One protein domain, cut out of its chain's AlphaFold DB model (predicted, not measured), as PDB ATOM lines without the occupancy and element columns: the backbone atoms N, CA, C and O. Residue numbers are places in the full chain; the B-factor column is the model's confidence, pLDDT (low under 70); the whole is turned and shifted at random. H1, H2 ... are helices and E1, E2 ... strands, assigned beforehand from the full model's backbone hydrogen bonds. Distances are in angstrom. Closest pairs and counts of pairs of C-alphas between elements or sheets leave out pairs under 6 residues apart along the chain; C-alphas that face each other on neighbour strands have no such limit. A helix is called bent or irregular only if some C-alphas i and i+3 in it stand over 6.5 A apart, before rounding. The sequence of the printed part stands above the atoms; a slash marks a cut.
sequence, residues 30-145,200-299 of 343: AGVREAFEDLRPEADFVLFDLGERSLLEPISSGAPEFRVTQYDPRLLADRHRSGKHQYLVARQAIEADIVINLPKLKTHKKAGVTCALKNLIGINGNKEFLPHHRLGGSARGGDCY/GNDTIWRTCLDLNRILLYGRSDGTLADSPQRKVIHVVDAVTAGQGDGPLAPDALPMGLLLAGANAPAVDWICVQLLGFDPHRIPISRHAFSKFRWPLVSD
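AT A GLANCE: This is residues 30 to 145 and 200 to 299 of the 343 residues of the protein "DUF362 domain-containing protein" of Gemmatimonadetes bacterium (UniProt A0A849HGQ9). What does the model look like at first sight? Two crossed helices, H3 and H4, make the core, with a twisted, bent sheet of E4, E5, E6 and E7 on one side and the small two-stranded sheet of E2 and E3 on another. H5 packs on the large sheet and the chain folds back into H6, which lies beside H4, while E1 lies far out. What is it made of? The printed part has 216 residues with six named helices and seven named strands, in the order E1 E2 H1 E3 H2 E4 E5 H3 H4 E6 E7 H5 H6; the class is mixed, helices and strands, and under half of the residues are in named elements. The large sheet is branched and mixed, and the small one is antiparallel. How large is it? It is compact, with a radius of gyration of the C-alphas of 16.9 A and spans of 44 by 40 by 39 A.

HOW THE PARTS SIT: How is the largest sheet built? On one side of E6, residues 231 to 243, lie the parallel strands E4, residues 98 to 101, and E5, residues 104 to 108; on the other side lies E7, residues 251 to 261, antiparallel and in a hairpin with E6. Within hydrogen-bond range are N 99 and O 231 at 2.9 A, N 105 and O 237 at 2.9 A, and N 236 and O 259 at 2.8 A. Which helices are on it? H5, residues 264 to 274, is on it at a height over the sheet of 8.6 A and runs along the strands, at 14 degrees to E6 on the local plane. H3, residues 116 to 123, is on it too and touches H5 at a steep tilt of 62 degrees, opposite ways, the closest C-alphas being those of Ala 116 and Ala 264, 5.5 A apart. H4, residues 204 to 217, only grazes the sheet, with its residues 212 to 216. Which other helices touch, and at what tilt? H4 touches H3 with residues 208 to 212 alone, about perpendicular at 79 degrees, with the C-alphas of Lys 118 and Cys 208 closest at 5.6 A. H6, residues 283 to 288, touches H4 at residues 204 to 209 alone, at a shallow tilt of 26 degrees, the same way, with the C-alphas of Trp 205 and Ile 284 closest at 4.6 A. H5 and H6 form a helical hairpin and touch at a tilt of 37 degrees, only just steep, opposite ways, with the C-alphas of Pro 265 and Ala 288 closest at 5.6 A. Where is the rest, and how do the helix backbones run? E2, residues 45 to 49, and E3, residues 84 to 90, are antiparallel neighbours, with N 46 and O 89 within hydrogen-bond range at 2.8 A. The closest C-alphas of E3 and H1, residues 73 to 79, are those of Gln 86 and Arg 79, 5.2 A apart; H2, residues 91 to 95, is close to H4 but not clearly touching, with the C-alphas of Ile 94 and Leu 215 closest at 6.3 A. Every O i to N i+4 pair is within hydrogen-bond range in H2, H4, H5 and H6, against 2 of 3 in H1 and 0 of 4 in H3, where 3 of 5 O i to N i+3 pairs are within range.

IN THESE COORDINATES: Where does the longest strand lie? E6 runs 30.0 A from C-alpha 231 at (318.451, 301.679, 374.767) to C-alpha 243 and bends by 82 degrees at residue 240, while E7, 25.8 A long, bends by 75 degrees at residue 254. How long are the other longer elements? H4 measures 20.0 A, E3 19.7 A and H5 15.2 A. Where does the first element begin? E1, residues 32 to 36, begins with C-alpha 32 at (299.604, 306.302, 412.644), pairs with no named strand and is apart from every other named element.

THE WHOLE: How far apart are the ends, and is there a cut? The C-alphas of Ala 30 and Asp 299, the two farthest apart, are 52.5 A apart; residues 146 to 199 are not printed, and C-alphas 145 and 200 are 7.8 A apart across the cut. Which links are long? Of the links that are printed whole, E2 to H1 and H4 to E6 are long. Where is confidence low? The mean pLDDT of the printed part is 94.2, and residues 31 and 247 are under 70.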
ATOM      1  N   ALA A  30     297.806 311.548 413.035       74.06
ATOM      2  CA  ALA A  30     297.864 311.371 414.494       74.06
ATOM      3  C   ALA A  30     298.882 310.298 414.953       74.06
ATOM      4  O   ALA A  30     298.634 309.524 415.882       74.06
ATOM      5  N   GLY A  31     300.026 310.231 414.266       67.31
ATOM      6  CA  GLY A  31     301.103 309.293 414.570       67.31
ATOM      7  C   GLY A  31     300.886 307.849 414.099       67.31
ATOM      8  O   GLY A  31     301.668 306.971 414.474       67.31
ATOM      9  N   VAL A  32     299.864 307.596 413.284       70.88
ATOM     10  CA  VAL A  32     299.604 306.302 412.644       70.88
ATOM     11  C   VAL A  32     299.757 306.460 411.134       70.88
ATOM     12  O   VAL A  32     299.291 307.444 410.563       70.88
ATOM     13  N   ARG A  33     300.431 305.506 410.491       76.62
ATOM     14  CA  ARG A  33     300.553 305.458 409.033       76.62
ATOM     15  C   ARG A  33     299.227 305.000 408.422       76.62
ATOM     16  O   ARG A  33     298.735 303.931 408.768       76.62
ATOM     17  N   GLU A  34     298.688 305.782 407.496       79.75
ATOM     18  CA  GLU A  34     297.564 305.406 406.636       79.75
ATOM     19  C   GLU A  34     298.075 305.253 405.201       79.75
ATOM     20  O   GLU A  34     298.780 306.128 404.692       79.75
ATOM     21  N   ALA A  35     297.778 304.116 404.571       82.69
ATOM     22  CA  ALA A  35     298.181 303.803 403.205       82.69
ATOM     23  C   ALA A  35     296.974 303.880 402.261       82.69
ATOM     24  O   ALA A  35     295.879 303.444 402.601       82.69
ATOM     25  N   PHE A  36     297.206 304.438 401.079       84.50
ATOM     26  CA  PHE A  36     296.296 304.456 399.944       84.50
ATOM     27  C   PHE A  36     296.882 303.509 398.905       84.50
ATOM     28  O   PHE A  36     297.988 303.756 398.416       84.50
ATOM     29  N   GLU A  37     296.180 302.419 398.638       87.56
ATOM     30  CA  GLU A  37     296.600 301.334 397.748       87.56
ATOM     31  C   GLU A  37     295.828 301.404 396.422       87.56
ATOM     32  O   GLU A  37     294.908 302.210 396.281       87.56
ATOM     33  N   ASP A  38     296.253 300.610 395.436       87.81
ATOM     34  CA  ASP A  38     295.622 300.504 394.113       87.81
ATOM     35  C   ASP A  38     295.419 301.835 393.375       87.81
ATOM     36  O   ASP A  38     294.480 302.018 392.604       87.81
ATOM     37  N   LEU A  39     296.361 302.766 393.551       91.19
ATOM     38  CA  LEU A  39     296.346 304.070 392.879       91.19
ATOM     39  C   LEU A  39     296.542 303.979 391.358       91.19
ATOM     40  O   LEU A  39     296.348 304.973 390.659       91.19
ATOM     41  N   ARG A  40     296.940 302.804 390.857       92.75
ATOM     42  CA  ARG A  40     296.985 302.466 389.434       92.75
ATOM     43  C   ARG A  40     296.525 301.023 389.193       92.75
ATOM     44  O   ARG A  40     296.811 300.166 390.038       92.75
ATOM     45  N   PRO A  41     295.881 300.747 388.043       93.81
ATOM     46  CA  PRO A  41     295.526 299.395 387.619       93.81
ATOM     47  C   PRO A  41     296.741 298.472 387.499       93.81
ATOM     48  O   PRO A  41     297.815 298.896 387.084       93.81
ATOM     49  N   GLU A  42     296.562 297.178 387.773       91.31
ATOM     50  CA  GLU A  42     297.623 296.174 387.572       91.31
ATOM     51  C   GLU A  42     298.028 296.013 386.104       91.31
ATOM     52  O   GLU A  42     299.176 295.681 385.818       91.31
ATOM     53  N   ALA A  43     297.113 296.306 385.174       94.81
ATOM     54  CA  ALA A  43     297.371 296.275 383.736       94.81
ATOM     55  C   ALA A  43     298.482 297.251 383.298       94.81
ATOM     56  O   ALA A  43     299.169 296.983 382.311       94.81
ATOM     57  N   ASP A  44     298.719 298.322 384.064       96.25
ATOM     58  CA  ASP A  44     299.780 299.309 383.810       96.25
ATOM     59  C   ASP A  44     301.177 298.784 384.185       96.25
ATOM     60  O   ASP A  44     302.174 299.501 384.076       96.25
ATOM     61  N   PHE A  45     301.276 297.532 384.640       97.94
ATOM     62  CA  PHE A  45     302.515 296.911 385.084       97.94
ATOM     63  C   PHE A  45     302.754 295.574 384.385       97.94
ATOM     64  O   PHE A  45     301.853 294.930 383.841       97.94
ATOM     65  N   VAL A  46     304.013 295.156 384.414       98.56
ATOM     66  CA  VAL A  46     304.479 293.840 383.996       98.56
ATOM     67  C   VAL A  46     305.098 293.174 385.220       98.56
ATOM     68  O   VAL A  46     305.976 293.741 385.878       98.56
ATOM     69  N   LEU A  47     304.615 291.975 385.540       98.50
ATOM     70  CA  LEU A  47     305.173 291.149 386.601       98.50
ATOM     71  C   LEU A  47     306.323 290.316 386.030       98.50
ATOM     72  O   LEU A  47     306.113 289.502 385.137       98.50
ATOM     73  N   PHE A  48     307.518 290.495 386.580       98.69
ATOM     74  CA  PHE A  48     308.680 289.660 386.293       98.69
ATOM     75  C   PHE A  48     308.924 288.726 387.469       98.69
ATOM     76  O   PHE A  48     308.951 289.187 388.607       98.69
ATOM     77  N   ASP A  49     309.138 287.439 387.205       98.50
ATOM     78  CA  ASP A  49     309.622 286.481 388.200       98.50
ATOM     79  C   ASP A  49     310.976 285.944 387.747       98.50
ATOM     80  O   ASP A  49     311.078 285.241 386.742       98.50
ATOM     81  N   LEU A  50     312.035 286.333 388.455       98.19
ATOM     82  CA  LEU A  50     313.391 285.925 388.105       98.19
ATOM     83  C   LEU A  50     313.748 284.548 388.671       98.19
ATOM     84  O   LEU A  50     314.732 283.962 388.212       98.19
ATOM     85  N   GLY A  51     312.976 284.031 389.638       97.06
ATOM     86  CA  GLY A  51     313.258 282.769 390.328       97.06
ATOM     87  C   GLY A  51     314.740 282.620 390.687       97.06
ATOM     88  O   GLY A  51     315.385 283.570 391.131       97.06
ATOM     89  N   GLU A  52     315.321 281.459 390.390       96.44
ATOM     90  CA  GLU A  52     316.736 281.154 390.660       96.44
ATOM     91  C   GLU A  52     317.748 282.051 389.921       96.44
ATOM     92  O   GLU A  52     318.933 282.063 390.248       96.44
ATOM     93  N   ARG A  53     317.309 282.814 388.910       96.81
ATOM     94  CA  ARG A  53     318.168 283.748 388.157       96.81
ATOM     95  C   ARG A  53     318.269 285.126 388.815       96.81
ATOM     96  O   ARG A  53     319.035 285.973 388.347       96.81
ATOM     97  N   SER A  54     317.490 285.363 389.867       98.06
ATOM     98  CA  SER A  54     317.588 286.558 390.695       98.06
ATOM     99  C   SER A  54     318.948 286.632 391.376       98.06
ATOM    100  O   SER A  54     319.462 285.625 391.867       98.06
ATOM    101  N   LEU A  55     319.516 287.836 391.496       98.06
ATOM    102  CA  LEU A  55     320.724 287.991 392.314       98.06
ATOM    103  C   LEU A  55     320.440 287.832 393.806       98.06
ATOM    104  O   LEU A  55     321.394 287.666 394.561       98.06
ATOM    105  N   LEU A  56     319.173 287.852 394.227       97.81
ATOM    106  CA  LEU A  56     318.748 287.580 395.601       97.81
ATOM    107  C   LEU A  56     318.733 286.088 395.951       97.81
ATOM    108  O   LEU A  56     318.793 285.766 397.136       97.81
ATOM    109  N   GLU A  57     318.677 285.180 394.967       97.38
ATOM    110  CA  GLU A  57     318.549 283.740 395.239       97.38
ATOM    111  C   GLU A  57     319.634 283.206 396.193       97.38
ATOM    112  O   GLU A  57     319.265 282.572 397.185       97.38
ATOM    113  N   PRO A  58     320.934 283.532 396.019       95.88
ATOM    114  CA  PRO A  58     321.997 283.023 396.891       95.88
ATOM    115  C   PRO A  58     321.858 283.403 398.371       95.88
ATOM    116  O   PRO A  58     322.513 282.804 399.218       95.88
ATOM    117  N   ILE A  59     321.040 284.411 398.688       95.62
ATOM    118  CA  ILE A  59     320.826 284.903 400.053       95.62
ATOM    119  C   ILE A  59     319.394 284.671 400.553       95.62
ATOM    120  O   ILE A  59     319.017 285.213 401.593       95.62
ATOM    121  N   SER A  60     318.605 283.879 399.820       94.50
ATOM    122  CA  SER A  60     317.172 283.667 400.059       94.50
ATOM    123  C   SER A  60     316.823 282.352 400.764       94.50
ATOM    124  O   SER A  60     315.671 282.148 401.153       94.50
ATOM    125  N   SER A  61     317.795 281.450 400.931       83.38
ATOM    126  CA  SER A  61     317.594 280.171 401.609       83.38
ATOM    127  C   SER A  61     317.589 280.343 403.132       83.38
ATOM    128  O   SER A  61     318.586 280.772 403.716       83.38
ATOM    129  N   GLY A  62     316.503 279.928 403.784       76.81
ATOM    130  CA  GLY A  62     316.396 279.911 405.244       76.81
ATOM    131  C   GLY A  62     316.178 281.290 405.875       76.81
ATOM    132  O   GLY A  62     315.670 282.215 405.249       76.81
ATOM    133  N   ALA A  63     316.519 281.404 407.158       73.25
ATOM    134  CA  ALA A  63     316.533 282.680 407.863       73.25
ATOM    135  C   ALA A  63     317.895 283.372 407.668       73.25
ATOM    136  O   ALA A  63     318.919 282.686 407.691       73.25
ATOM    137  N   PRO A  64     317.932 284.712 407.559       78.94
ATOM    138  CA  PRO A  64     316.819 285.634 407.781       78.94
ATOM    139  C   PRO A  64     316.057 286.056 406.523       78.94
ATOM    140  O   PRO A  64     316.612 286.238 405.446       78.94
ATOM    141  N   GLU A  65     314.762 286.291 406.719       90.00
ATOM    142  CA  GLU A  65     313.836 286.767 405.696       90.00
ATOM    143  C   GLU A  65     314.127 288.208 405.263       90.00
ATOM    144  O   GLU A  65     314.535 289.054 406.066       90.00
ATOM    145  N   PHE A  66     313.799 288.511 404.011       96.25
ATOM    146  CA  PHE A  66     313.867 289.858 403.464       96.25
ATOM    147  C   PHE A  66     312.876 290.829 404.125       96.25
ATOM    148  O   PHE A  66     311.821 290.452 404.648       96.25
ATOM    149  N   ARG A  67     313.214 292.117 404.077       95.12
ATOM    150  CA  ARG A  67     312.454 293.228 404.644       95.12
ATOM    151  C   ARG A  67     312.529 294.461 403.757       95.12
ATOM    152  O   ARG A  67     313.524 294.727 403.078       95.12
ATOM    153  N   VAL A  68     311.468 295.258 403.834       93.31
ATOM    154  CA  VAL A  68     311.394 296.604 403.272       93.31
ATOM    155  C   VAL A  68     310.801 297.539 404.323       93.31
ATOM    156  O   VAL A  68     309.815 297.236 404.991       93.31
ATOM    157  N   THR A  69     311.446 298.686 404.498       85.31
ATOM    158  CA  THR A  69     311.093 299.717 405.480       85.31
ATOM    159  C   THR A  69     309.634 300.129 405.425       85.31
ATOM    160  O   THR A  69     309.197 300.615 404.384       85.31
ATOM    161  N   GLN A  70     308.957 300.082 406.577       84.50
ATOM    162  CA  GLN A  70     307.581 300.556 406.784       84.50
ATOM    163  C   GLN A  70     306.501 299.786 406.004       84.50
ATOM    164  O   GLN A  70     305.456 300.355 405.703       84.50
ATOM    165  N   TYR A  71     306.720 298.517 405.654       87.19
ATOM    166  CA  TYR A  71     305.685 297.670 405.043       87.19
ATOM    167  C   TYR A  71     305.502 296.392 405.843       87.19
ATOM    168  O   TYR A  71     306.367 295.997 406.625       87.19
ATOM    169  N   ASP A  72     304.344 295.768 405.646       90.50
ATOM    170  CA  ASP A  72     304.060 294.453 406.191       90.50
ATOM    171  C   ASP A  72     305.066 293.437 405.619       90.50
ATOM    172  O   ASP A  72     305.084 293.213 404.402       90.50
ATOM    173  N   PRO A  73     305.912 292.818 406.461       91.75
ATOM    174  CA  PRO A  73     306.949 291.902 405.996       91.75
ATOM    175  C   PRO A  73     306.385 290.654 405.306       91.75
ATOM    176  O   PRO A  73     307.077 290.045 404.492       91.75
ATOM    177  N   ARG A  74     305.127 290.285 405.585       92.44
ATOM    178  CA  ARG A  74     304.479 289.105 404.992       92.44
ATOM    179  C   ARG A  74     304.245 289.283 403.496       92.44
ATOM    180  O   ARG A  74     304.490 288.359 402.733       92.44
ATOM    181  N   LEU A  75     303.860 290.493 403.080       92.62
ATOM    182  CA  LEU A  75     303.640 290.809 401.667       92.62
ATOM    183  C   LEU A  75     304.923 290.651 400.856       92.62
ATOM    184  O   LEU A  75     304.884 290.184 399.725       92.62
ATOM    185  N   LEU A  76     306.066 291.015 401.441       94.06
ATOM    186  CA  LEU A  76     307.353 290.851 400.781       94.06
ATOM    187  C   LEU A  76     307.766 289.376 400.717       94.06
ATOM    188  O   LEU A  76     308.204 288.923 399.663       94.06
ATOM    189  N   ALA A  77     307.573 288.613 401.798       93.06
ATOM    190  CA  ALA A  77     307.855 287.173 401.824       93.06
ATOM    191  C   ALA A  77     307.038 286.380 400.777       93.06
ATOM    192  O   ALA A  77     307.500 285.371 400.235       93.06
ATOM    193  N   ASP A  78     305.844 286.864 400.422       93.94
ATOM    194  CA  ASP A  78     305.033 286.278 399.350       93.94
ATOM    195  C   ASP A  78     305.633 286.494 397.948       93.94
ATOM    196  O   ASP A  78     305.372 285.695 397.033       93.94
ATOM    197  N   ARG A  79     306.430 287.557 397.769       96.00
ATOM    198  CA  ARG A  79     307.064 287.958 396.499       96.00
ATOM    199  C   ARG A  79     308.513 287.502 396.369       96.00
ATOM    200  O   ARG A  79     308.940 287.241 395.248       96.00
ATOM    201  N   HIS A  80     309.226 287.394 397.488       97.00
ATOM    202  CA  HIS A  80     310.659 287.105 397.551       97.00
ATOM    203  C   HIS A  80     310.950 286.008 398.574       97.00
ATOM    204  O   HIS A  80     310.899 286.232 399.785       97.00
ATOM    205  N   ARG A  81     311.269 284.817 398.066       94.88
ATOM    206  CA  ARG A  81     311.676 283.616 398.808       94.88
ATOM    207  C   ARG A  81     312.519 282.726 397.893       94.88
ATOM    208  O   ARG A  81     312.530 282.942 396.688       94.88
ATOM    209  N   SER A  82     313.186 281.711 398.433       96.06
ATOM    210  CA  SER A  82     313.952 280.788 397.582       96.06
ATOM    211  C   SER A  82     313.096 280.203 396.448       96.06
ATOM    212  O   SER A  82     311.943 279.803 396.657       96.06
ATOM    213  N   GLY A  83     313.646 280.263 395.234       96.00
ATOM    214  CA  GLY A  83     313.004 279.870 393.981       96.00
ATOM    215  C   GLY A  83     311.999 280.876 393.408       96.00
ATOM    216  O   GLY A  83     311.449 280.619 392.339       96.00
ATOM    217  N   LYS A  84     311.733 282.009 394.073       96.69
ATOM    218  CA  LYS A  84     310.724 282.990 393.641       96.69
ATOM    219  C   LYS A  84     311.125 284.423 393.997       96.69
ATOM    220  O   LYS A  84     311.109 284.796 395.169       96.69
ATOM    221  N   HIS A  85     311.364 285.253 392.983       98.19
ATOM    222  CA  HIS A  85     311.775 286.652 393.171       98.19
ATOM    223  C   HIS A  85     311.070 287.551 392.173       98.19
ATOM    224  O   HIS A  85     311.448 287.624 391.000       98.19
ATOM    225  N   GLN A  86     310.030 288.223 392.654       98.44
ATOM    226  CA  GLN A  86     309.116 288.970 391.805       98.44
ATOM    227  C   GLN A  86     309.385 290.473 391.814       98.44
ATOM    228  O   GLN A  86     309.666 291.064 392.855       98.44
ATOM    229  N   TYR A  87     309.182 291.111 390.665       98.50
ATOM    230  CA  TYR A  87     309.270 292.557 390.470       98.50
ATOM    231  C   TYR A  87     308.059 293.055 389.681       98.50
ATOM    232  O   TYR A  87     307.688 292.443 388.681       98.50
ATOM    233  N   LEU A  88     307.442 294.159 390.113       97.88
ATOM    234  CA  LEU A  88     306.264 294.734 389.459       97.88
ATOM    235  C   LEU A  88     306.640 296.066 388.813       97.88
ATOM    236  O   LEU A  88     306.630 297.112 389.463       97.88
ATOM    237  N   VAL A  89     306.990 296.019 387.531       98.31
ATOM    238  CA  VAL A  89     307.599 297.144 386.813       98.31
ATOM    239  C   VAL A  89     306.573 297.840 385.927       98.31
ATOM    240  O   VAL A  89     305.767 297.179 385.281       98.31
ATOM    241  N   ALA A  90     306.600 299.173 385.896       97.75
ATOM    242  CA  ALA A  90     305.731 299.983 385.050       97.75
ATOM    243  C   ALA A  90     305.869 299.559 383.583       97.75
ATOM    244  O   ALA A  90     306.965 299.571 383.016       97.75
ATOM    245  N   ARG A  91     304.744 299.202 382.962       97.38
ATOM    246  CA  ARG A  91     304.675 298.713 381.582       97.38
ATOM    247  C   ARG A  91     305.291 299.702 380.602       97.38
ATOM    248  O   ARG A  91     306.055 299.295 379.738       97.38
ATOM    249  N   GLN A  92     305.066 300.996 380.817       95.56
ATOM    250  CA  GLN A  92     305.617 302.073 379.991       95.56
ATOM    251  C   GLN A  92     307.156 302.060 379.949       95.56
ATOM    252  O   GLN A  92     307.741 302.353 378.912       95.56
ATOM    253  N   ALA A  93     307.830 301.676 381.042       96.50
ATOM    254  CA  ALA A  93     309.291 301.559 381.065       96.50
ATOM    255  C   ALA A  93     309.801 300.339 380.272       96.50
ATOM    256  O   ALA A  93     310.930 300.351 379.787       96.50
ATOM    257  N   ILE A  94     308.976 299.295 380.145       98.19
ATOM    258  CA  ILE A  94     309.283 298.074 379.389       98.19
ATOM    259  C   ILE A  94     308.922 298.234 377.906       98.19
ATOM    260  O   ILE A  94     309.620 297.723 377.039       98.19
ATOM    261  N   GLU A  95     307.857 298.946 377.573       96.88
ATOM    262  CA  GLU A  95     307.422 299.111 376.180       96.88
ATOM    263  C   GLU A  95     308.175 300.224 375.439       96.88
ATOM    264  O   GLU A  95     308.123 300.283 374.216       96.88
ATOM    265  N   ALA A  96     308.917 301.075 376.153       96.94
ATOM    266  CA  ALA A  96     309.733 302.116 375.541       96.94
ATOM    267  C   ALA A  96     310.929 301.550 374.748       96.94
ATOM    268  O   ALA A  96     311.705 300.741 375.263       96.94
ATOM    269  N   ASP A  97     311.140 302.077 373.536       95.75
ATOM    270  CA  ASP A  97     312.331 301.803 372.713       95.75
ATOM    271  C   ASP A  97     313.603 302.443 373.298       95.75
ATOM    272  O   ASP A  97     314.714 301.902 373.212       95.75
ATOM    273  N   ILE A  98     313.437 303.633 373.887       97.44
ATOM    274  CA  ILE A  98     314.499 304.434 374.497       97.44
ATOM    275  C   ILE A  98     314.023 304.934 375.858       97.44
ATOM    276  O   ILE A  98     312.967 305.550 375.975       97.44
ATOM    277  N   VAL A  99     314.851 304.726 376.879       97.94
ATOM    278  CA  VAL A  99     314.629 305.234 378.234       97.94
ATOM    279  C   VAL A  99     315.717 306.243 378.573       97.94
ATOM    280  O   VAL A  99     316.904 305.924 378.537       97.94
ATOM    281  N   ILE A 100     315.316 307.459 378.940       98.00
ATOM    282  CA  ILE A 100     316.229 308.464 379.492       98.00
ATOM    283  C   ILE A 100     316.105 308.417 381.015       98.00
ATOM    284  O   ILE A 100     315.096 308.814 381.594       98.00
ATOM    285  N   ASN A 101     317.134 307.892 381.669       98.19
ATOM    286  CA  ASN A 101     317.229 307.775 383.114       98.19
ATOM    287  C   ASN A 101     317.880 309.044 383.686       98.19
ATOM    288  O   ASN A 101     319.028 309.343 383.364       98.19
ATOM    289  N   LEU A 102     317.156 309.770 384.541       97.31
ATOM    290  CA  LEU A 102     317.565 311.068 385.099       97.31
ATOM    291  C   LEU A 102     317.854 310.985 386.613       97.31
ATOM    292  O   LEU A 102     317.053 311.472 387.417       97.31
ATOM    293  N   PRO A 103     318.935 310.310 387.052       97.12
ATOM    294  CA  PRO A 103     319.285 310.249 388.465       97.12
ATOM    295  C   PRO A 103     319.819 311.591 388.985       97.12
ATOM    296  O   PRO A 103     320.434 312.372 388.262       97.12
ATOM    297  N   LYS A 104     319.659 311.810 390.293       96.06
ATOM    298  CA  LYS A 104     320.316 312.894 391.033       96.06
ATOM    299  C   LYS A 104     321.571 312.358 391.719       96.06
ATOM    300  O   LYS A 104     321.471 311.356 392.437       96.06
ATOM    301  N   LEU A 105     322.714 313.028 391.558       96.00
ATOM    302  CA  LEU A 105     323.942 312.666 392.269       96.00
ATOM    303  C   LEU A 105     323.778 312.965 393.760       96.00
ATOM    304  O   LEU A 105     323.665 314.124 394.156       96.00
ATOM    305  N   LYS A 106     323.721 311.924 394.595       95.31
ATOM    306  CA  LYS A 106     323.704 312.090 396.051       95.31
ATOM    307  C   LYS A 106     324.134 310.842 396.814       95.31
ATOM    308  O   LYS A 106     323.867 309.718 396.360       95.31
ATOM    309  N   THR A 107     324.683 311.050 398.009       95.19
ATOM    310  CA  THR A 107     324.869 309.999 399.019       95.19
ATOM    311  C   THR A 107     323.520 309.400 399.450       95.19
ATOM    312  O   THR A 107     322.450 310.009 399.315       95.19
ATOM    313  N   HIS A 108     323.538 308.159 399.935       94.38
ATOM    314  CA  HIS A 108     322.333 307.420 400.295       94.38
ATOM    315  C   HIS A 108     322.593 306.413 401.420       94.38
ATOM    316  O   HIS A 108     323.335 305.451 401.242       94.38
ATOM    317  N   LYS A 109     321.843 306.511 402.523       92.50
ATOM    318  CA  LYS A 109     322.018 305.653 403.710       92.50
ATOM    319  C   LYS A 109     321.971 304.146 403.462       92.50
ATOM    320  O   LYS A 109     322.674 303.419 404.136       92.50
ATOM    321  N   LYS A 110     321.168 303.652 402.515       92.06
ATOM    322  CA  LYS A 110     321.063 302.199 402.224       92.06
ATOM    323  C   LYS A 110     321.994 301.645 401.154       92.06
ATOM    324  O   LYS A 110     322.424 300.515 401.282       92.06
ATOM    325  N   ALA A 111     322.222 302.383 400.071       93.31
ATOM    326  CA  ALA A 111     322.935 301.882 398.893       93.31
ATOM    327  C   ALA A 111     324.272 302.610 398.665       93.31
ATOM    328  O   ALA A 111     324.900 302.419 397.628       93.31
ATOM    329  N   GLY A 112     324.665 303.492 399.587       93.88
ATOM    330  CA  GLY A 112     325.825 304.376 399.485       93.88
ATOM    331  C   GLY A 112     325.545 305.593 398.611       93.88
ATOM    332  O   GLY A 112     325.733 306.725 399.051       93.88
ATOM    333  N   VAL A 113     324.998 305.370 397.414       95.00
ATOM    334  CA  VAL A 113     324.704 306.404 396.407       95.00
ATOM    335  C   VAL A 113     323.338 306.185 395.739       95.00
ATOM    336  O   VAL A 113     322.737 305.116 395.860       95.00
ATOM    337  N   THR A 114     322.811 307.201 395.046       89.31
ATOM    338  CA  THR A 114     321.477 307.142 394.397       89.31
ATOM    339  C   THR A 114     321.495 306.967 392.876       89.31
ATOM    340  O   THR A 114     320.415 306.911 392.303       89.31
ATOM    341  N   CYS A 115     322.659 306.887 392.229       87.75
ATOM    342  CA  CYS A 115     322.833 307.124 390.789       87.75
ATOM    343  C   CYS A 115     322.116 306.124 389.842       87.75
ATOM    344  O   CYS A 115     321.133 305.481 390.214       87.75
ATOM    345  N   ALA A 116     322.499 306.070 388.566       97.81
ATOM    346  CA  ALA A 116     321.737 305.448 387.485       97.81
ATOM    347  C   ALA A 116     321.195 304.054 387.833       97.81
ATOM    348  O   ALA A 116     320.012 303.794 387.584       97.81
ATOM    349  N   LEU A 117     322.011 303.205 388.470       98.19
ATOM    350  CA  LEU A 117     321.618 301.854 388.870       98.19
ATOM    351  C   LEU A 117     320.502 301.868 389.926       98.19
ATOM    352  O   LEU A 117     319.559 301.079 389.858       98.19
ATOM    353  N   LYS A 118     320.585 302.772 390.906       97.19
ATOM    354  CA  LYS A 118     319.647 302.861 392.035       97.19
ATOM    355  C   LYS A 118     318.359 303.608 391.679       97.19
ATOM    356  O   LYS A 118     317.327 303.360 392.315       97.19
ATOM    357  N   ASN A 119     318.384 304.481 390.670       97.31
ATOM    358  CA  ASN A 119     317.216 305.261 390.247       97.31
ATOM    359  C   ASN A 119     316.062 304.380 389.740       97.31
ATOM    360  O   ASN A 119     314.893 304.738 389.880       97.31
ATOM    361  N   LEU A 120     316.372 303.176 389.250       97.12
ATOM    362  CA  LEU A 120     315.375 302.215 388.771       97.12
ATOM    363  C   LEU A 120     314.518 301.601 389.878       97.12
ATOM    364  O   LEU A 120     313.523 300.951 389.597       97.12
ATOM    365  N   ILE A 121     314.792 301.875 391.151       96.62
ATOM    366  CA  ILE A 121     313.800 301.608 392.201       96.62
ATOM    367  C   ILE A 121     312.471 302.337 391.908       96.62
ATOM    368  O   ILE A 121     311.407 301.857 392.294       96.62
ATOM    369  N   GLY A 122     312.519 303.471 391.196       95.00
ATOM    370  CA  GLY A 122     311.355 304.288 390.855       95.00
ATOM    371  C   GLY A 122     310.429 303.722 389.772       95.00
ATOM    372  O   GLY A 122     309.296 304.187 389.687       95.00
ATOM    373  N   ILE A 123     310.855 302.732 388.974       96.19
ATOM    374  CA  ILE A 123     309.980 302.134 387.940       96.19
ATOM    375  C   ILE A 123     309.043 301.063 388.506       96.19
ATOM    376  O   ILE A 123     308.203 300.536 387.784       96.19
ATOM    377  N   ASN A 124     309.195 300.708 389.781       95.31
ATOM    378  CA  ASN A 124     308.441 299.635 390.405       95.31
ATOM    379  C   ASN A 124     307.185 300.175 391.117       95.31
ATOM    380  O   ASN A 124     307.256 301.148 391.871       95.31
ATOM    381  N   GLY A 125     306.037 299.523 390.916       93.25
ATOM    382  CA  GLY A 125     304.738 300.020 391.390       93.25
ATOM    383  C   GLY A 125     304.515 299.909 392.901       93.25
ATOM    384  O   GLY A 125     303.867 300.769 393.503       93.25
ATOM    385  N   ASN A 126     305.087 298.879 393.527       93.69
ATOM    386  CA  ASN A 126     304.721 298.403 394.862       93.69
ATOM    387  C   ASN A 126     305.963 298.050 395.697       93.69
ATOM    388  O   ASN A 126     306.799 297.260 395.264       93.69
ATOM    389  N   LYS A 127     306.122 298.596 396.909       92.00
ATOM    390  CA  LYS A 127     307.384 298.411 397.657       92.00
ATOM    391  C   LYS A 127     307.622 296.993 398.172       92.00
ATOM    392  O   LYS A 127     308.770 296.649 398.427       92.00
ATOM    393  N   GLU A 128     306.596 296.165 398.303       93.06
ATOM    394  CA  GLU A 128     306.732 294.753 398.676       93.06
ATOM    395  C   GLU A 128     307.493 293.919 397.630       93.06
ATOM    396  O   GLU A 128     307.908 292.805 397.922       93.06
ATOM    397  N   PHE A 129     307.755 294.475 396.443       96.38
ATOM    398  CA  PHE A 129     308.624 293.884 395.425       96.38
ATOM    399  C   PHE A 129     310.098 294.310 395.561       96.38
ATOM    400  O   PHE A 129     310.912 293.947 394.718       96.38
ATOM    401  N   LEU A 130     310.460 295.087 396.590       96.94
ATOM    402  CA  LEU A 130     311.778 295.718 396.722       96.94
ATOM    403  C   LEU A 130     312.477 295.344 398.041       96.94
ATOM    404  O   LEU A 130     312.474 296.144 398.984       96.94
ATOM    405  N   PRO A 131     313.104 294.158 398.133       97.12
ATOM    406  CA  PRO A 131     313.961 293.804 399.261       97.12
ATOM    407  C   PRO A 131     315.034 294.871 399.509       97.12
ATOM    408  O   PRO A 131     315.729 295.314 398.599       97.12
ATOM    409  N   HIS A 132     315.157 295.330 400.753       96.31
ATOM    410  CA  HIS A 132     316.161 296.329 401.138       96.31
ATOM    411  C   HIS A 132     317.245 295.757 402.049       96.31
ATOM    412  O   HIS A 132     318.364 296.263 402.046       96.31
ATOM    413  N   HIS A 133     316.892 294.763 402.855       96.75
ATOM    414  CA  HIS A 133     317.768 294.053 403.781       96.75
ATOM    415  C   HIS A 133     317.104 292.727 404.165       96.75
ATOM    416  O   HIS A 133     315.929 292.498 403.864       96.75
ATOM    417  N   ARG A 134     317.834 291.874 404.866       96.44
ATOM    418  CA  ARG A 134     317.362 290.715 405.606       96.44
ATOM    419  C   ARG A 134     317.373 291.034 407.093       96.44
ATOM    420  O   ARG A 134     318.270 291.716 407.591       96.44
ATOM    421  N   LEU A 135     316.358 290.534 407.783       95.50
ATOM    422  CA  LEU A 135     316.131 290.738 409.210       95.50
ATOM    423  C   LEU A 135     317.377 290.406 410.054       95.50
ATOM    424  O   LEU A 135     317.956 289.328 409.936       95.50
ATOM    425  N   GLY A 136     317.705 291.267 411.015       95.19
ATOM    426  CA  GLY A 136     318.830 291.070 411.922       95.19
ATOM    427  C   GLY A 136     320.163 291.541 411.350       95.19
ATOM    428  O   GLY A 136     320.310 291.809 410.161       95.19
ATOM    429  N   GLY A 137     321.151 291.671 412.231       94.69
ATOM    430  CA  GLY A 137     322.488 292.102 411.834       94.69
ATOM    431  C   GLY A 137     323.389 290.980 411.321       94.69
ATOM    432  O   GLY A 137     323.032 289.800 411.383       94.69
ATOM    433  N   SER A 138     324.591 291.355 410.877       93.50
ATOM    434  CA  SER A 138     325.571 290.446 410.258       93.50
ATOM    435  C   SER A 138     325.912 289.212 411.099       93.50
ATOM    436  O   SER A 138     326.027 288.113 410.564       93.50
ATOM    437  N   ALA A 139     325.965 289.334 412.430       93.50
ATOM    438  CA  ALA A 139     326.236 288.196 413.319       93.50
ATOM    439  C   ALA A 139     325.051 287.215 413.464       93.50
ATOM    440  O   ALA A 139     325.170 286.191 414.133       93.50
ATOM    441  N   ARG A 140     323.888 287.539 412.885       91.25
ATOM    442  CA  ARG A 140     322.668 286.713 412.876       91.25
ATOM    443  C   ARG A 140     322.318 286.206 411.469       91.25
ATOM    444  O   ARG A 140     321.222 285.692 411.278       91.25
ATOM    445  N   GLY A 141     323.220 286.383 410.500       92.38
ATOM    446  CA  GLY A 141     323.006 286.042 409.090       92.38
ATOM    447  C   GLY A 141     322.204 287.080 408.296       92.38
ATOM    448  O   GLY A 141     321.973 286.875 407.107       92.38
ATOM    449  N   GLY A 142     321.774 288.173 408.936       95.19
ATOM    450  CA  GLY A 142     321.078 289.278 408.279       95.19
ATOM    451  C   GLY A 142     322.031 290.386 407.874       95.19
ATOM    452  O   GLY A 142     323.241 290.279 408.043       95.19
ATOM    453  N   ASP A 143     321.493 291.460 407.320       95.56
ATOM    454  CA  ASP A 143     322.282 292.615 406.886       95.56
ATOM    455  C   ASP A 143     321.582 293.946 407.198       95.56
ATOM    456  O   ASP A 143     321.922 294.993 406.646       95.56
ATOM    457  N   CYS A 144     320.636 293.929 408.140       95.12
ATOM    458  CA  CYS A 144     319.923 295.119 408.586       95.12
ATOM    459  C   CYS A 144     320.846 296.137 409.275       95.12
ATOM    460  O   CYS A 144     320.638 297.347 409.174       95.12
ATOM    461  N   TYR A 145     321.871 295.650 409.972       93.69
ATOM    462  CA  TYR A 145     322.867 296.459 410.670       93.69
ATOM    463  C   TYR A 145     324.135 295.644 410.958       93.69
ATOM    464  O   TYR A 145     324.141 294.413 410.899       93.69
ATOM    465  N   GLY A 200     327.905 297.166 404.696       92.44
ATOM    466  CA  GLY A 200     327.781 295.703 404.671       92.44
ATOM    467  C   GLY A 200     326.412 295.161 404.236       92.44
ATOM    468  O   GLY A 200     326.184 293.957 404.339       92.44
ATOM    469  N   ASN A 201     325.488 296.013 403.777       95.19
ATOM    470  CA  ASN A 201     324.210 295.570 403.211       95.19
ATOM    471  C   ASN A 201     324.435 294.719 401.947       95.19
ATOM    472  O   ASN A 201     324.999 295.202 400.961       95.19
ATOM    473  N   ASP A 202     323.940 293.479 401.949       96.12
ATOM    474  CA  ASP A 202     324.097 292.529 400.845       96.12
ATOM    475  C   ASP A 202     322.792 292.285 400.067       96.12
ATOM    476  O   ASP A 202     322.744 291.444 399.180       96.12
ATOM    477  N   THR A 203     321.720 293.020 400.359       97.88
ATOM    478  CA  THR A 203     320.402 292.821 399.741       97.88
ATOM    479  C   THR A 203     320.093 293.892 398.700       97.88
ATOM    480  O   THR A 203     319.791 293.577 397.550       97.88
ATOM    481  N   ILE A 204     320.181 295.175 399.073       97.62
ATOM    482  CA  ILE A 204     319.652 296.275 398.246       97.62
ATOM    483  C   ILE A 204     320.315 296.366 396.872       97.62
ATOM    484  O   ILE A 204     319.659 296.700 395.885       97.62
ATOM    485  N   TRP A 205     321.614 296.079 396.790       98.06
ATOM    486  CA  TRP A 205     322.332 296.149 395.525       98.06
ATOM    487  C   TRP A 205     321.824 295.079 394.550       98.06
ATOM    488  O   TRP A 205     321.622 295.391 393.381       98.06
ATOM    489  N   ARG A 206     321.508 293.867 395.031       98.38
ATOM    490  CA  ARG A 206     320.965 292.762 394.220       98.38
ATOM    491  C   ARG A 206     319.626 293.151 393.611       98.38
ATOM    492  O   ARG A 206     319.470 293.069 392.396       98.38
ATOM    493  N   THR A 207     318.736 293.701 394.436       98.56
ATOM    494  CA  THR A 207     317.443 294.257 394.015       98.56
ATOM    495  C   THR A 207     317.607 295.324 392.936       98.56
ATOM    496  O   THR A 207     316.913 295.299 391.921       98.56
ATOM    497  N   CYS A 208     318.553 296.251 393.104       98.50
ATOM    498  CA  CYS A 208     318.796 297.280 392.093       98.50
ATOM    499  C   CYS A 208     319.315 296.675 390.782       98.50
ATOM    500  O   CYS A 208     318.836 297.035 389.709       98.50
ATOM    501  N   LEU A 209     320.263 295.738 390.839       98.69
ATOM    502  CA  LEU A 209     320.807 295.110 389.636       98.69
ATOM    503  C   LEU A 209     319.800 294.167 388.949       98.69
ATOM    504  O   LEU A 209     319.860 294.015 387.731       98.69
ATOM    505  N   ASP A 210     318.878 293.527 389.682       98.69
ATOM    506  CA  ASP A 210     317.727 292.801 389.103       98.69
ATOM    507  C   ASP A 210     316.850 293.763 388.289       98.69
ATOM    508  O   ASP A 210     316.558 293.488 387.127       98.69
ATOM    509  N   LEU A 211     316.515 294.938 388.835       98.69
ATOM    510  CA  LEU A 211     315.728 295.951 388.119       98.69
ATOM    511  C   LEU A 211     316.443 296.499 386.878       98.69
ATOM    512  O   LEU A 211     315.798 296.713 385.856       98.69
ATOM    513  N   ASN A 212     317.766 296.684 386.928       98.44
ATOM    514  CA  ASN A 212     318.544 297.081 385.746       98.44
ATOM    515  C   ASN A 212     318.504 296.006 384.654       98.44
ATOM    516  O   ASN A 212     318.336 296.329 383.479       98.44
ATOM    517  N   ARG A 213     318.588 294.725 385.030       98.25
ATOM    518  CA  ARG A 213     318.440 293.611 384.084       98.25
ATOM    519  C   ARG A 213     317.041 293.538 383.497       98.25
ATOM    520  O   ARG A 213     316.906 293.376 382.290       98.25
ATOM    521  N   ILE A 214     316.008 293.710 384.317       98.62
ATOM    522  CA  ILE A 214     314.623 293.763 383.842       98.62
ATOM    523  C   ILE A 214     314.436 294.930 382.867       98.62
ATOM    524  O   ILE A 214     313.878 294.739 381.789       98.62
ATOM    525  N   LEU A 215     314.954 296.119 383.187       98.44
ATOM    526  CA  LEU A 215     314.851 297.263 382.286       98.44
ATOM    527  C   LEU A 215     315.605 297.037 380.973       98.44
ATOM    528  O   LEU A 215     315.126 297.475 379.938       98.44
ATOM    529  N   LEU A 216     316.759 296.376 380.968       97.81
ATOM    530  CA  LEU A 216     317.513 296.174 379.729       97.81
ATOM    531  C   LEU A 216     316.993 295.005 378.890       97.81
ATOM    532  O   LEU A 216     316.959 295.114 377.670       97.81
ATOM    533  N   TYR A 217     316.578 293.905 379.518       98.50
ATOM    534  CA  TYR A 217     316.302 292.631 378.840       98.50
ATOM    535  C   TYR A 217     314.836 292.195 378.902       98.50
ATOM    536  O   TYR A 217     314.443 291.285 378.174       98.50
ATOM    537  N   GLY A 218     314.023 292.795 379.772       98.44
ATOM    538  CA  GLY A 218     312.635 292.390 379.990       98.44
ATOM    539  C   GLY A 218     311.743 292.659 378.781       98.44
ATOM    540  O   GLY A 218     311.926 293.659 378.094       98.44
ATOM    541  N   ARG A 219     310.758 291.797 378.541       98.38
ATOM    542  CA  ARG A 219     309.707 291.933 377.524       98.38
ATOM    543  C   ARG A 219     308.357 292.218 378.181       98.38
ATOM    544  O   ARG A 219     308.181 292.015 379.380       98.38
ATOM    545  N   SER A 220     307.386 292.677 377.393       97.69
ATOM    546  CA  SER A 220     306.035 293.021 377.868       97.69
ATOM    547  C   SER A 220     305.214 291.823 378.372       97.69
ATOM    548  O   SER A 220     304.191 292.029 379.027       97.69
ATOM    549  N   ASP A 221     305.677 290.596 378.109       97.75
ATOM    550  CA  ASP A 221     305.116 289.330 378.597       97.75
ATOM    551  C   ASP A 221     305.677 288.876 379.964       97.75
ATOM    552  O   ASP A 221     305.275 287.832 380.472       97.75
ATOM    553  N   GLY A 222     306.598 289.641 380.564       98.06
ATOM    554  CA  GLY A 222     307.222 289.307 381.852       98.06
ATOM    555  C   GLY A 222     308.445 288.387 381.762       98.06
ATOM    556  O   GLY A 222     308.992 287.994 382.794       98.06
ATOM    557  N   THR A 223     308.918 288.057 380.554       98.31
ATOM    558  CA  THR A 223     310.151 287.278 380.334       98.31
ATOM    559  C   THR A 223     311.368 288.171 380.093       98.31
ATOM    560  O   THR A 223     311.235 289.351 379.776       98.31
ATOM    561  N   LEU A 224     312.581 287.622 380.225       98.44
ATOM    562  CA  LEU A 224     313.824 288.302 379.839       98.44
ATOM    563  C   LEU A 224     314.395 287.679 378.557       98.44
ATOM    564  O   LEU A 224     314.513 286.458 378.441       98.44
ATOM    565  N   ALA A 225     314.761 288.533 377.604       98.19
ATOM    566  CA  ALA A 225     315.416 288.185 376.349       98.19
ATOM    567  C   ALA A 225     316.919 287.933 376.518       98.19
ATOM    568  O   ALA A 225     317.518 288.367 377.495       98.19
ATOM    569  N   ASP A 226     317.559 287.293 375.539       96.88
ATOM    570  CA  ASP A 226     319.017 287.082 375.557       96.88
ATOM    571  C   ASP A 226     319.818 288.304 375.089       96.88
ATOM    572  O   ASP A 226     320.989 288.449 375.434       96.88
ATOM    573  N   SER A 227     319.177 289.218 374.358       96.81
ATOM    574  CA  SER A 227     319.738 290.500 373.934       96.81
ATOM    575  C   SER A 227     319.008 291.673 374.603       96.81
ATOM    576  O   SER A 227     317.828 291.542 374.943       96.81
ATOM    577  N   PRO A 228     319.665 292.833 374.786       97.31
ATOM    578  CA  PRO A 228     318.984 294.039 375.249       97.31
ATOM    579  C   PRO A 228     317.802 294.405 374.340       97.31
ATOM    580  O   PRO A 228     317.909 294.329 373.117       97.31
ATOM    581  N   GLN A 229     316.676 294.781 374.941       98.06
ATOM    582  CA  GLN A 229     315.410 295.086 374.265       98.06
ATOM    583  C   GLN A 229     315.178 296.589 374.074       98.06
ATOM    584  O   GLN A 229     314.310 296.975 373.302       98.06
ATOM    585  N   ARG A 230     315.943 297.440 374.768       96.31
ATOM    586  CA  ARG A 230     315.836 298.902 374.681       96.31
ATOM    587  C   ARG A 230     317.164 299.587 374.955       96.31
ATOM    588  O   ARG A 230     318.046 299.020 375.603       96.31
ATOM    589  N   LYS A 231     317.298 300.820 374.467       96.94
ATOM    590  CA  LYS A 231     318.451 301.679 374.767       96.94
ATOM    591  C   LYS A 231     318.163 302.492 376.020       96.94
ATOM    592  O   LYS A 231     317.087 303.070 376.145       96.94
ATOM    593  N   VAL A 232     319.134 302.579 376.921       98.06
ATOM    594  CA  VAL A 232     319.028 303.416 378.118       98.06
ATOM    595  C   VAL A 232     320.142 304.450 378.087       98.06
ATOM    596  O   VAL A 232     321.310 304.108 377.924       98.06
ATOM    597  N   ILE A 233     319.767 305.718 378.205       98.25
ATOM    598  CA  ILE A 233     320.696 306.843 378.300       98.25
ATOM    599  C   ILE A 233     320.558 307.413 379.701       98.25
ATOM    600  O   ILE A 233     319.452 307.679 380.163       98.25
ATOM    601  N   HIS A 234     321.675 307.596 380.383       98.31
ATOM    602  CA  HIS A 234     321.723 308.140 381.729       98.31
ATOM    603  C   HIS A 234     322.191 309.583 381.647       98.31
ATOM    604  O   HIS A 234     323.223 309.837 381.032       98.31
ATOM    605  N   VAL A 235     321.453 310.507 382.260       98.31
ATOM    606  CA  VAL A 235     321.872 311.903 382.426       98.31
ATOM    607  C   VAL A 235     321.769 312.246 383.903       98.31
ATOM    608  O   VAL A 235     320.676 312.392 384.449       98.31
ATOM    609  N   VAL A 236     322.916 312.302 384.566       98.38
ATOM    610  CA  VAL A 236     323.021 312.551 385.998       98.38
ATOM    611  C   VAL A 236     323.007 314.050 386.242       98.38
ATOM    612  O   VAL A 236     323.892 314.774 385.784       98.38
ATOM    613  N   ASP A 237     322.022 314.505 387.010       97.12
ATOM    614  CA  ASP A 237     322.013 315.856 387.553       97.12
ATOM    615  C   ASP A 237     322.962 315.918 388.757       97.12
ATOM    616  O   ASP A 237     322.667 315.400 389.843       97.12
ATOM    617  N   ALA A 238     324.093 316.584 388.547       95.25
ATOM    618  CA  ALA A 238     325.071 316.943 389.559       95.25
ATOM    619  C   ALA A 238     325.288 318.469 389.600       95.25
ATOM    620  O   ALA A 238     326.314 318.939 390.072       95.25
ATOM    621  N   VAL A 239     324.323 319.284 389.145       94.50
ATOM    622  CA  VAL A 239     324.444 320.756 389.232       94.50
ATOM    623  C   VAL A 239     324.542 321.163 390.702       94.50
ATOM    624  O   VAL A 239     325.412 321.922 391.125       94.50
ATOM    625  N   THR A 240     323.672 320.571 391.512       93.69
ATOM    626  CA  THR A 240     323.764 320.574 392.970       93.69
ATOM    627  C   THR A 240     323.548 319.149 393.433       93.69
ATOM    628  O   THR A 240     322.414 318.675 393.428       93.69
ATOM    629  N   ALA A 241     324.625 318.450 393.768       94.38
ATOM    630  CA  ALA A 241     324.576 317.122 394.351       94.38
ATOM    631  C   ALA A 241     324.033 317.162 395.794       94.38
ATOM    632  O   ALA A 241     323.751 318.227 396.351       94.38
ATOM    633  N   GLY A 242     323.844 315.986 396.392       94.31
ATOM    634  CA  GLY A 242     323.439 315.833 397.791       94.31
ATOM    635  C   GLY A 242     324.450 315.033 398.612       94.31
ATOM    636  O   GLY A 242     324.924 313.993 398.158       94.31
ATOM    637  N   GLN A 243     324.730 315.468 399.835       93.69
ATOM    638  CA  GLN A 243     325.643 314.797 400.765       93.69
ATOM    639  C   GLN A 243     325.004 314.571 402.145       93.69
ATOM    640  O   GLN A 243     323.876 314.995 402.403       93.69
ATOM    641  N   GLY A 244     325.705 313.870 403.037       90.56
ATOM    642  CA  GLY A 244     325.245 313.543 404.387       90.56
ATOM    643  C   GLY A 244     324.172 312.449 404.409       90.56
ATOM    644  O   GLY A 244     324.249 311.469 403.663       90.56
ATOM    645  N   ASP A 245     323.158 312.617 405.260       81.94
ATOM    646  CA  ASP A 245     322.106 311.632 405.560       81.94
ATOM    647  C   ASP A 245     320.973 311.557 404.505       81.94
ATOM    648  O   ASP A 245     319.773 311.556 404.804       81.94
ATOM    649  N   GLY A 246     321.336 311.438 403.224       76.50
ATOM    650  CA  GLY A 246     320.383 311.157 402.145       76.50
ATOM    651  C   GLY A 246     319.643 309.812 402.328       76.50
ATOM    652  O   GLY A 246     320.159 308.886 402.950       76.50
ATOM    653  N   PRO A 247     318.440 309.617 401.753       69.31
ATOM    654  CA  PRO A 247     317.920 310.355 400.606       69.31
ATOM    655  C   PRO A 247     316.848 311.410 400.911       69.31
ATOM    656  O   PRO A 247     316.457 312.092 399.962       69.31
ATOM    657  N   LEU A 248     316.331 311.497 402.145       76.62
ATOM    658  CA  LEU A 248     315.159 312.328 402.481       76.62
ATOM    659  C   LEU A 248     315.509 313.794 402.760       76.62
ATOM    660  O   LEU A 248     314.716 314.666 402.419       76.62
ATOM    661  N   ALA A 249     316.675 314.055 403.350       78.44
ATOM    662  CA  ALA A 249     317.138 315.402 403.675       78.44
ATOM    663  C   ALA A 249     318.661 315.516 403.466       78.44
ATOM    664  O   ALA A 249     319.393 315.658 404.440       78.44
ATOM    665  N   PRO A 250     319.157 315.365 402.221       86.94
ATOM    666  CA  PRO A 250     320.575 315.563 401.947       86.94
ATOM    667  C   PRO A 250     320.960 317.043 402.090       86.94
ATOM    668  O   PRO A 250     320.184 317.926 401.712       86.94
ATOM    669  N   ASP A 251     322.180 317.294 402.555       92.38
ATOM    670  CA  ASP A 251     322.818 318.609 402.490       92.38
ATOM    671  C   ASP A 251     323.168 318.925 401.030       92.38
ATOM    672  O   ASP A 251     323.587 318.041 400.278       92.38
ATOM    673  N   ALA A 252     323.012 320.181 400.611       93.06
ATOM    674  CA  ALA A 252     323.395 320.598 399.266       93.06
ATOM    675  C   ALA A 252     324.920 320.522 399.082       93.06
ATOM    676  O   ALA A 252     325.682 320.969 399.940       93.06
ATOM    677  N   LEU A 253     325.349 319.990 397.939       92.06
ATOM    678  CA  LEU A 253     326.743 319.922 397.511       92.06
ATOM    679  C   LEU A 253     326.847 320.507 396.092       92.06
ATOM    680  O   LEU A 253     326.593 319.801 395.115       92.06
ATOM    681  N   PRO A 254     327.117 321.815 395.940       92.81
ATOM    682  CA  PRO A 254     327.269 322.436 394.627       92.81
ATOM    683  C   PRO A 254     328.458 321.823 393.880       92.81
ATOM    684  O   PRO A 254     329.572 321.853 394.390       92.81
ATOM    685  N   MET A 255     328.221 321.280 392.683       91.06
ATOM    686  CA  MET A 255     329.286 320.739 391.825       91.06
ATOM    687  C   MET A 255     329.264 321.347 390.418       91.06
ATOM    688  O   MET A 255     330.299 321.430 389.775       91.06
ATOM    689  N   GLY A 256     328.102 321.799 389.926       91.88
ATOM    690  CA  GLY A 256     327.997 322.404 388.593       91.88
ATOM    691  C   GLY A 256     328.183 321.410 387.442       91.88
ATOM    692  O   GLY A 256     328.522 321.822 386.337       91.88
ATOM    693  N   LEU A 257     327.960 320.114 387.685       92.75
ATOM    694  CA  LEU A 257     328.243 319.053 386.721       92.75
ATOM    695  C   LEU A 257     326.975 318.462 386.097       92.75
ATOM    696  O   LEU A 257     325.922 318.342 386.728       92.75
ATOM    697  N   LEU A 258     327.118 318.002 384.858       95.19
ATOM    698  CA  LEU A 258     326.210 317.061 384.215       95.19
ATOM    699  C   LEU A 258     327.039 315.887 383.710       95.19
ATOM    700  O   LEU A 258     328.040 316.084 383.027       95.19
ATOM    701  N   LEU A 259     326.617 314.667 384.036       95.69
ATOM    702  CA  LEU A 259     327.248 313.457 383.517       95.69
ATOM    703  C   LEU A 259     326.277 312.755 382.586       95.69
ATOM    704  O   LEU A 259     325.086 312.677 382.886       95.69
ATOM    705  N   ALA A 260     326.777 312.200 381.489       97.06
ATOM    706  CA  ALA A 260     325.956 311.416 380.585       97.06
ATOM    707  C   ALA A 260     326.690 310.178 380.077       97.06
ATOM    708  O   ALA A 260     327.902 310.189 379.881       97.06
ATOM    709  N   GLY A 261     325.942 309.103 379.844       96.94
ATOM    710  CA  GLY A 261     326.482 307.874 379.275       96.94
ATOM    711  C   GLY A 261     325.400 306.841 378.984       96.94
ATOM    712  O   GLY A 261     324.288 306.921 379.501       96.94
ATOM    713  N   ALA A 262     325.729 305.854 378.153       96.00
ATOM    714  CA  ALA A 262     324.825 304.759 377.784       96.00
ATOM    715  C   ALA A 262     325.054 303.471 378.604       96.00
ATOM    716  O   ALA A 262     324.444 302.442 378.332       96.00
ATOM    717  N   ASN A 263     325.955 303.508 379.591       96.56
ATOM    718  CA  ASN A 263     326.285 302.368 380.441       96.56
ATOM    719  C   ASN A 263     326.151 302.766 381.918       96.56
ATOM    720  O   ASN A 263     326.978 303.521 382.429       96.56
ATOM    721  N   ALA A 264     325.106 302.275 382.596       97.69
ATOM    722  CA  ALA A 264     324.848 302.605 384.002       97.69
ATOM    723  C   ALA A 264     326.024 302.252 384.933       97.69
ATOM    724  O   ALA A 264     326.387 303.113 385.732       97.69
ATOM    725  N   PRO A 265     326.656 301.057 384.834       98.25
ATOM    726  CA  PRO A 265     327.837 300.735 385.642       98.25
ATOM    727  C   PRO A 265     328.979 301.753 385.506       98.25
ATOM    728  O   PRO A 265     329.503 302.213 386.516       98.25
ATOM    729  N   ALA A 266     329.336 302.153 384.281       97.44
ATOM    730  CA  ALA A 266     330.406 303.123 384.033       97.44
ATOM    731  C   ALA A 266     330.056 304.535 384.534       97.44
ATOM    732  O   ALA A 266     330.898 305.208 385.126       97.44
ATOM    733  N   VAL A 267     328.810 304.977 384.331       97.62
ATOM    734  CA  VAL A 267     328.329 306.275 384.836       97.62
ATOM    735  C   VAL A 267     328.366 306.307 386.364       97.62
ATOM    736  O   VAL A 267     328.877 307.264 386.948       97.62
ATOM    737  N   ASP A 268     327.867 305.256 387.018       98.12
ATOM    738  CA  ASP A 268     327.859 305.172 388.479       98.12
ATOM    739  C   ASP A 268     329.274 305.063 389.045       98.12
ATOM    740  O   ASP A 268     329.534 305.653 390.089       98.12
ATOM    741  N   TRP A 269     330.203 304.406 388.344       97.44
ATOM    742  CA  TRP A 269     331.608 304.337 388.743       97.44
ATOM    743  C   TRP A 269     332.220 305.729 388.937       97.44
ATOM    744  O   TRP A 269     332.745 306.028 390.009       97.44
ATOM    745  N   ILE A 270     332.066 306.609 387.940       95.69
ATOM    746  CA  ILE A 270     332.530 308.003 388.009       95.69
ATOM    747  C   ILE A 270     331.772 308.781 389.092       95.69
ATOM    748  O   ILE A 270     332.378 309.506 389.879       95.69
ATOM    749  N   CYS A 271     330.450 308.606 389.189       96.31
ATOM    750  CA  CYS A 271     329.644 309.282 390.209       96.31
ATOM    751  C   CYS A 271     330.067 308.928 391.641       96.31
ATOM    752  O   CYS A 271     330.027 309.778 392.527       96.31
ATOM    753  N   VAL A 272     330.430 307.669 391.882       96.38
ATOM    754  CA  VAL A 272     330.883 307.195 393.193       96.38
ATOM    755  C   VAL A 272     332.217 307.847 393.561       96.38
ATOM    756  O   VAL A 272     332.352 308.318 394.686       96.38
ATOM    757  N   GLN A 273     333.142 307.964 392.603       94.44
ATOM    758  CA  GLN A 273     334.413 308.671 392.797       94.44
ATOM    759  C   GLN A 273     334.211 310.166 393.079       94.44
ATOM    760  O   GLN A 273     334.855 310.701 393.974       94.44
ATOM    761  N   LEU A 274     333.287 310.830 392.370       93.62
ATOM    762  CA  LEU A 274     332.938 312.241 392.614       93.62
ATOM    763  C   LEU A 274     332.327 312.489 393.999       93.62
ATOM    764  O   LEU A 274     332.356 313.612 394.487       93.62
ATOM    765  N   LEU A 275     331.749 311.461 394.624       93.81
ATOM    766  CA  LEU A 275     331.235 311.521 395.993       93.81
ATOM    767  C   LEU A 275     332.267 311.068 397.037       93.81
ATOM    768  O   LEU A 275     331.880 310.811 398.176       93.81
ATOM    769  N   GLY A 276     333.542 310.925 396.668       92.75
ATOM    770  CA  GLY A 276     334.613 310.610 397.618       92.75
ATOM    771  C   GLY A 276     334.709 309.142 398.037       92.75
ATOM    772  O   GLY A 276     335.564 308.745 398.830       92.75
ATOM    773  N   PHE A 277     333.847 308.286 397.495       94.06
ATOM    774  CA  PHE A 277     333.839 306.864 397.815       94.06
ATOM    775  C   PHE A 277     334.828 306.078 396.948       94.06
ATOM    776  O   PHE A 277     335.075 306.408 395.788       94.06
ATOM    777  N   ASP A 278     335.330 304.968 397.489       94.00
ATOM    778  CA  ASP A 278     335.992 303.925 396.706       94.00
ATOM    779  C   ASP A 278     334.921 303.077 395.983       94.00
ATOM    780  O   ASP A 278     334.137 302.381 396.646       94.00
ATOM    781  N   PRO A 279     334.866 303.071 394.635       95.06
ATOM    782  CA  PRO A 279     333.868 302.304 393.891       95.06
ATOM    783  C   PRO A 279     333.906 300.797 394.140       95.06
ATOM    784  O   PRO A 279     332.874 300.134 394.001       95.06
ATOM    785  N   HIS A 280     335.048 300.250 394.566       95.06
ATOM    786  CA  HIS A 280     335.166 298.841 394.941       95.06
ATOM    787  C   HIS A 280     334.532 298.535 396.308       95.06
ATOM    788  O   HIS A 280     334.233 297.373 396.602       95.06
ATOM    789  N   ARG A 281     334.291 299.551 397.142       95.50
ATOM    790  CA  ARG A 281     333.644 299.413 398.457       95.50
ATOM    791  C   ARG A 281     332.154 299.718 398.436       95.50
ATOM    792  O   ARG A 281     331.478 299.455 399.425       95.50
ATOM    793  N   ILE A 282     331.625 300.214 397.319       96.50
ATOM    794  CA  ILE A 282     330.189 300.409 397.111       96.50
ATOM    795  C   ILE A 282     329.611 299.170 396.411       96.50
ATOM    796  O   ILE A 282     329.845 298.994 395.213       96.50
ATOM    797  N   PRO A 283     328.831 298.303 397.097       97.00
ATOM    798  CA  PRO A 283     328.418 297.012 396.541       97.00
ATOM    799  C   PRO A 283     327.655 297.117 395.218       97.00
ATOM    800  O   PRO A 283     327.926 296.346 394.302       97.00
ATOM    801  N   ILE A 284     326.749 298.094 395.088       97.44
ATOM    802  CA  ILE A 284     325.998 298.316 393.843       97.44
ATOM    803  C   ILE A 284     326.907 298.707 392.674       97.44
ATOM    804  O   ILE A 284     326.670 298.242 391.568       97.44
ATOM    805  N   SER A 285     327.968 299.480 392.926       97.50
ATOM    806  CA  SER A 285     328.960 299.862 391.916       97.50
ATOM    807  C   SER A 285     329.848 298.674 391.551       97.50
ATOM    808  O   SER A 285     329.888 298.254 390.397       97.50
ATOM    809  N   ARG A 286     330.483 298.047 392.552       97.00
ATOM    810  CA  ARG A 286     331.364 296.886 392.363       97.00
ATOM    811  C   ARG A 286     330.667 295.746 391.623       97.00
ATOM    812  O   ARG A 286     331.206 295.207 390.659       97.00
ATOM    813  N   HIS A 287     329.488 295.336 392.088       97.81
ATOM    814  CA  HIS A 287     328.822 294.156 391.543       97.81
ATOM    815  C   HIS A 287     328.159 294.398 390.189       97.81
ATOM    816  O   HIS A 287     327.882 293.429 389.489       97.81
ATOM    817  N   ALA A 288     327.964 295.651 389.767       98.00
ATOM    818  CA  ALA A 288     327.435 295.949 388.440       98.00
ATOM    819  C   ALA A 288     328.351 295.462 387.298       98.00
ATOM    820  O   ALA A 288     327.851 295.168 386.215       98.00
ATOM    821  N   PHE A 289     329.653 295.302 387.568       98.00
ATOM    822  CA  PHE A 289     330.655 294.730 386.656       98.00
ATOM    823  C   PHE A 289     330.821 293.204 386.796       98.00
ATOM    824  O   PHE A 289     331.691 292.603 386.167       98.00
ATOM    825  N   SER A 290     330.025 292.547 387.649       96.12
ATOM    826  CA  SER A 290     330.107 291.092 387.826       96.12
ATOM    827  C   SER A 290     329.531 290.341 386.624       96.12
ATOM    828  O   SER A 290     328.631 290.813 385.932       96.12
ATOM    829  N   LYS A 291     330.017 289.116 386.409       91.31
ATOM    830  CA  LYS A 291     329.515 288.230 385.353       91.31
ATOM    831  C   LYS A 291     328.309 287.440 385.864       91.31
ATOM    832  O   LYS A 291     328.450 286.583 386.730       91.31
ATOM    833  N   PHE A 292     327.135 287.716 385.309       92.00
ATOM    834  CA  PHE A 292     325.888 286.986 385.555       92.00
ATOM    835  C   PHE A 292     325.079 286.854 384.256       92.00
ATOM    836  O   PHE A 292     325.396 287.496 383.252       92.00
ATOM    837  N   ARG A 293     324.027 286.019 384.254       92.56
ATOM    838  CA  ARG A 293     323.055 285.978 383.147       92.56
ATOM    839  C   ARG A 293     322.468 287.385 382.978       92.56
ATOM    840  O   ARG A 293     321.966 287.938 383.954       92.56
ATOM    841  N   TRP A 294     322.527 287.914 381.752       96.00
ATOM    842  CA  TRP A 294     322.144 289.291 381.403       96.00
ATOM    843  C   TRP A 294     323.076 290.356 382.015       96.00
ATOM    844  O   TRP A 294     322.672 291.066 382.933       96.00
ATOM    845  N   PRO A 295     324.341 290.452 381.566       96.31
ATOM    846  CA  PRO A 295     325.314 291.392 382.128       96.31
ATOM    847  C   PRO A 295     324.931 292.856 381.858       96.31
ATOM    848  O   PRO A 295     324.394 293.182 380.806       96.31
ATOM    849  N   LEU A 296     325.246 293.764 382.785       97.00
ATOM    850  CA  LEU A 296     325.001 295.207 382.600       97.00
ATOM    851  C   LEU A 296     326.133 295.915 381.838       97.00
ATOM    852  O   LEU A 296     325.949 296.997 381.285       97.00
ATOM    853  N   VAL A 297     327.315 295.307 381.832       95.81
ATOM    854  CA  VAL A 297     328.530 295.769 381.160       95.81
ATOM    855  C   VAL A 297     329.396 294.548 380.854       95.81
ATOM    856  O   VAL A 297     329.331 293.550 381.572       95.81
ATOM    857  N   SER A 298     330.153 294.601 379.757       91.75
ATOM    858  CA  SER A 298     331.067 293.515 379.363       91.75
ATOM    859  C   SER A 298     332.522 293.808 379.731       91.75
ATOM    860  O   SER A 298     333.288 292.877 379.976       91.75
ATOM    861  N   ASP A 299     332.887 295.086 379.782       93.81
ATOM    862  CA  ASP A 299     334.217 295.560 380.149       93.81
ATOM    863  C   ASP A 299     334.463 295.514 381.660       93.81
ATOM    864  O   ASP A 299     333.539 295.370 382.465       93.81
TER     865      ASP A 299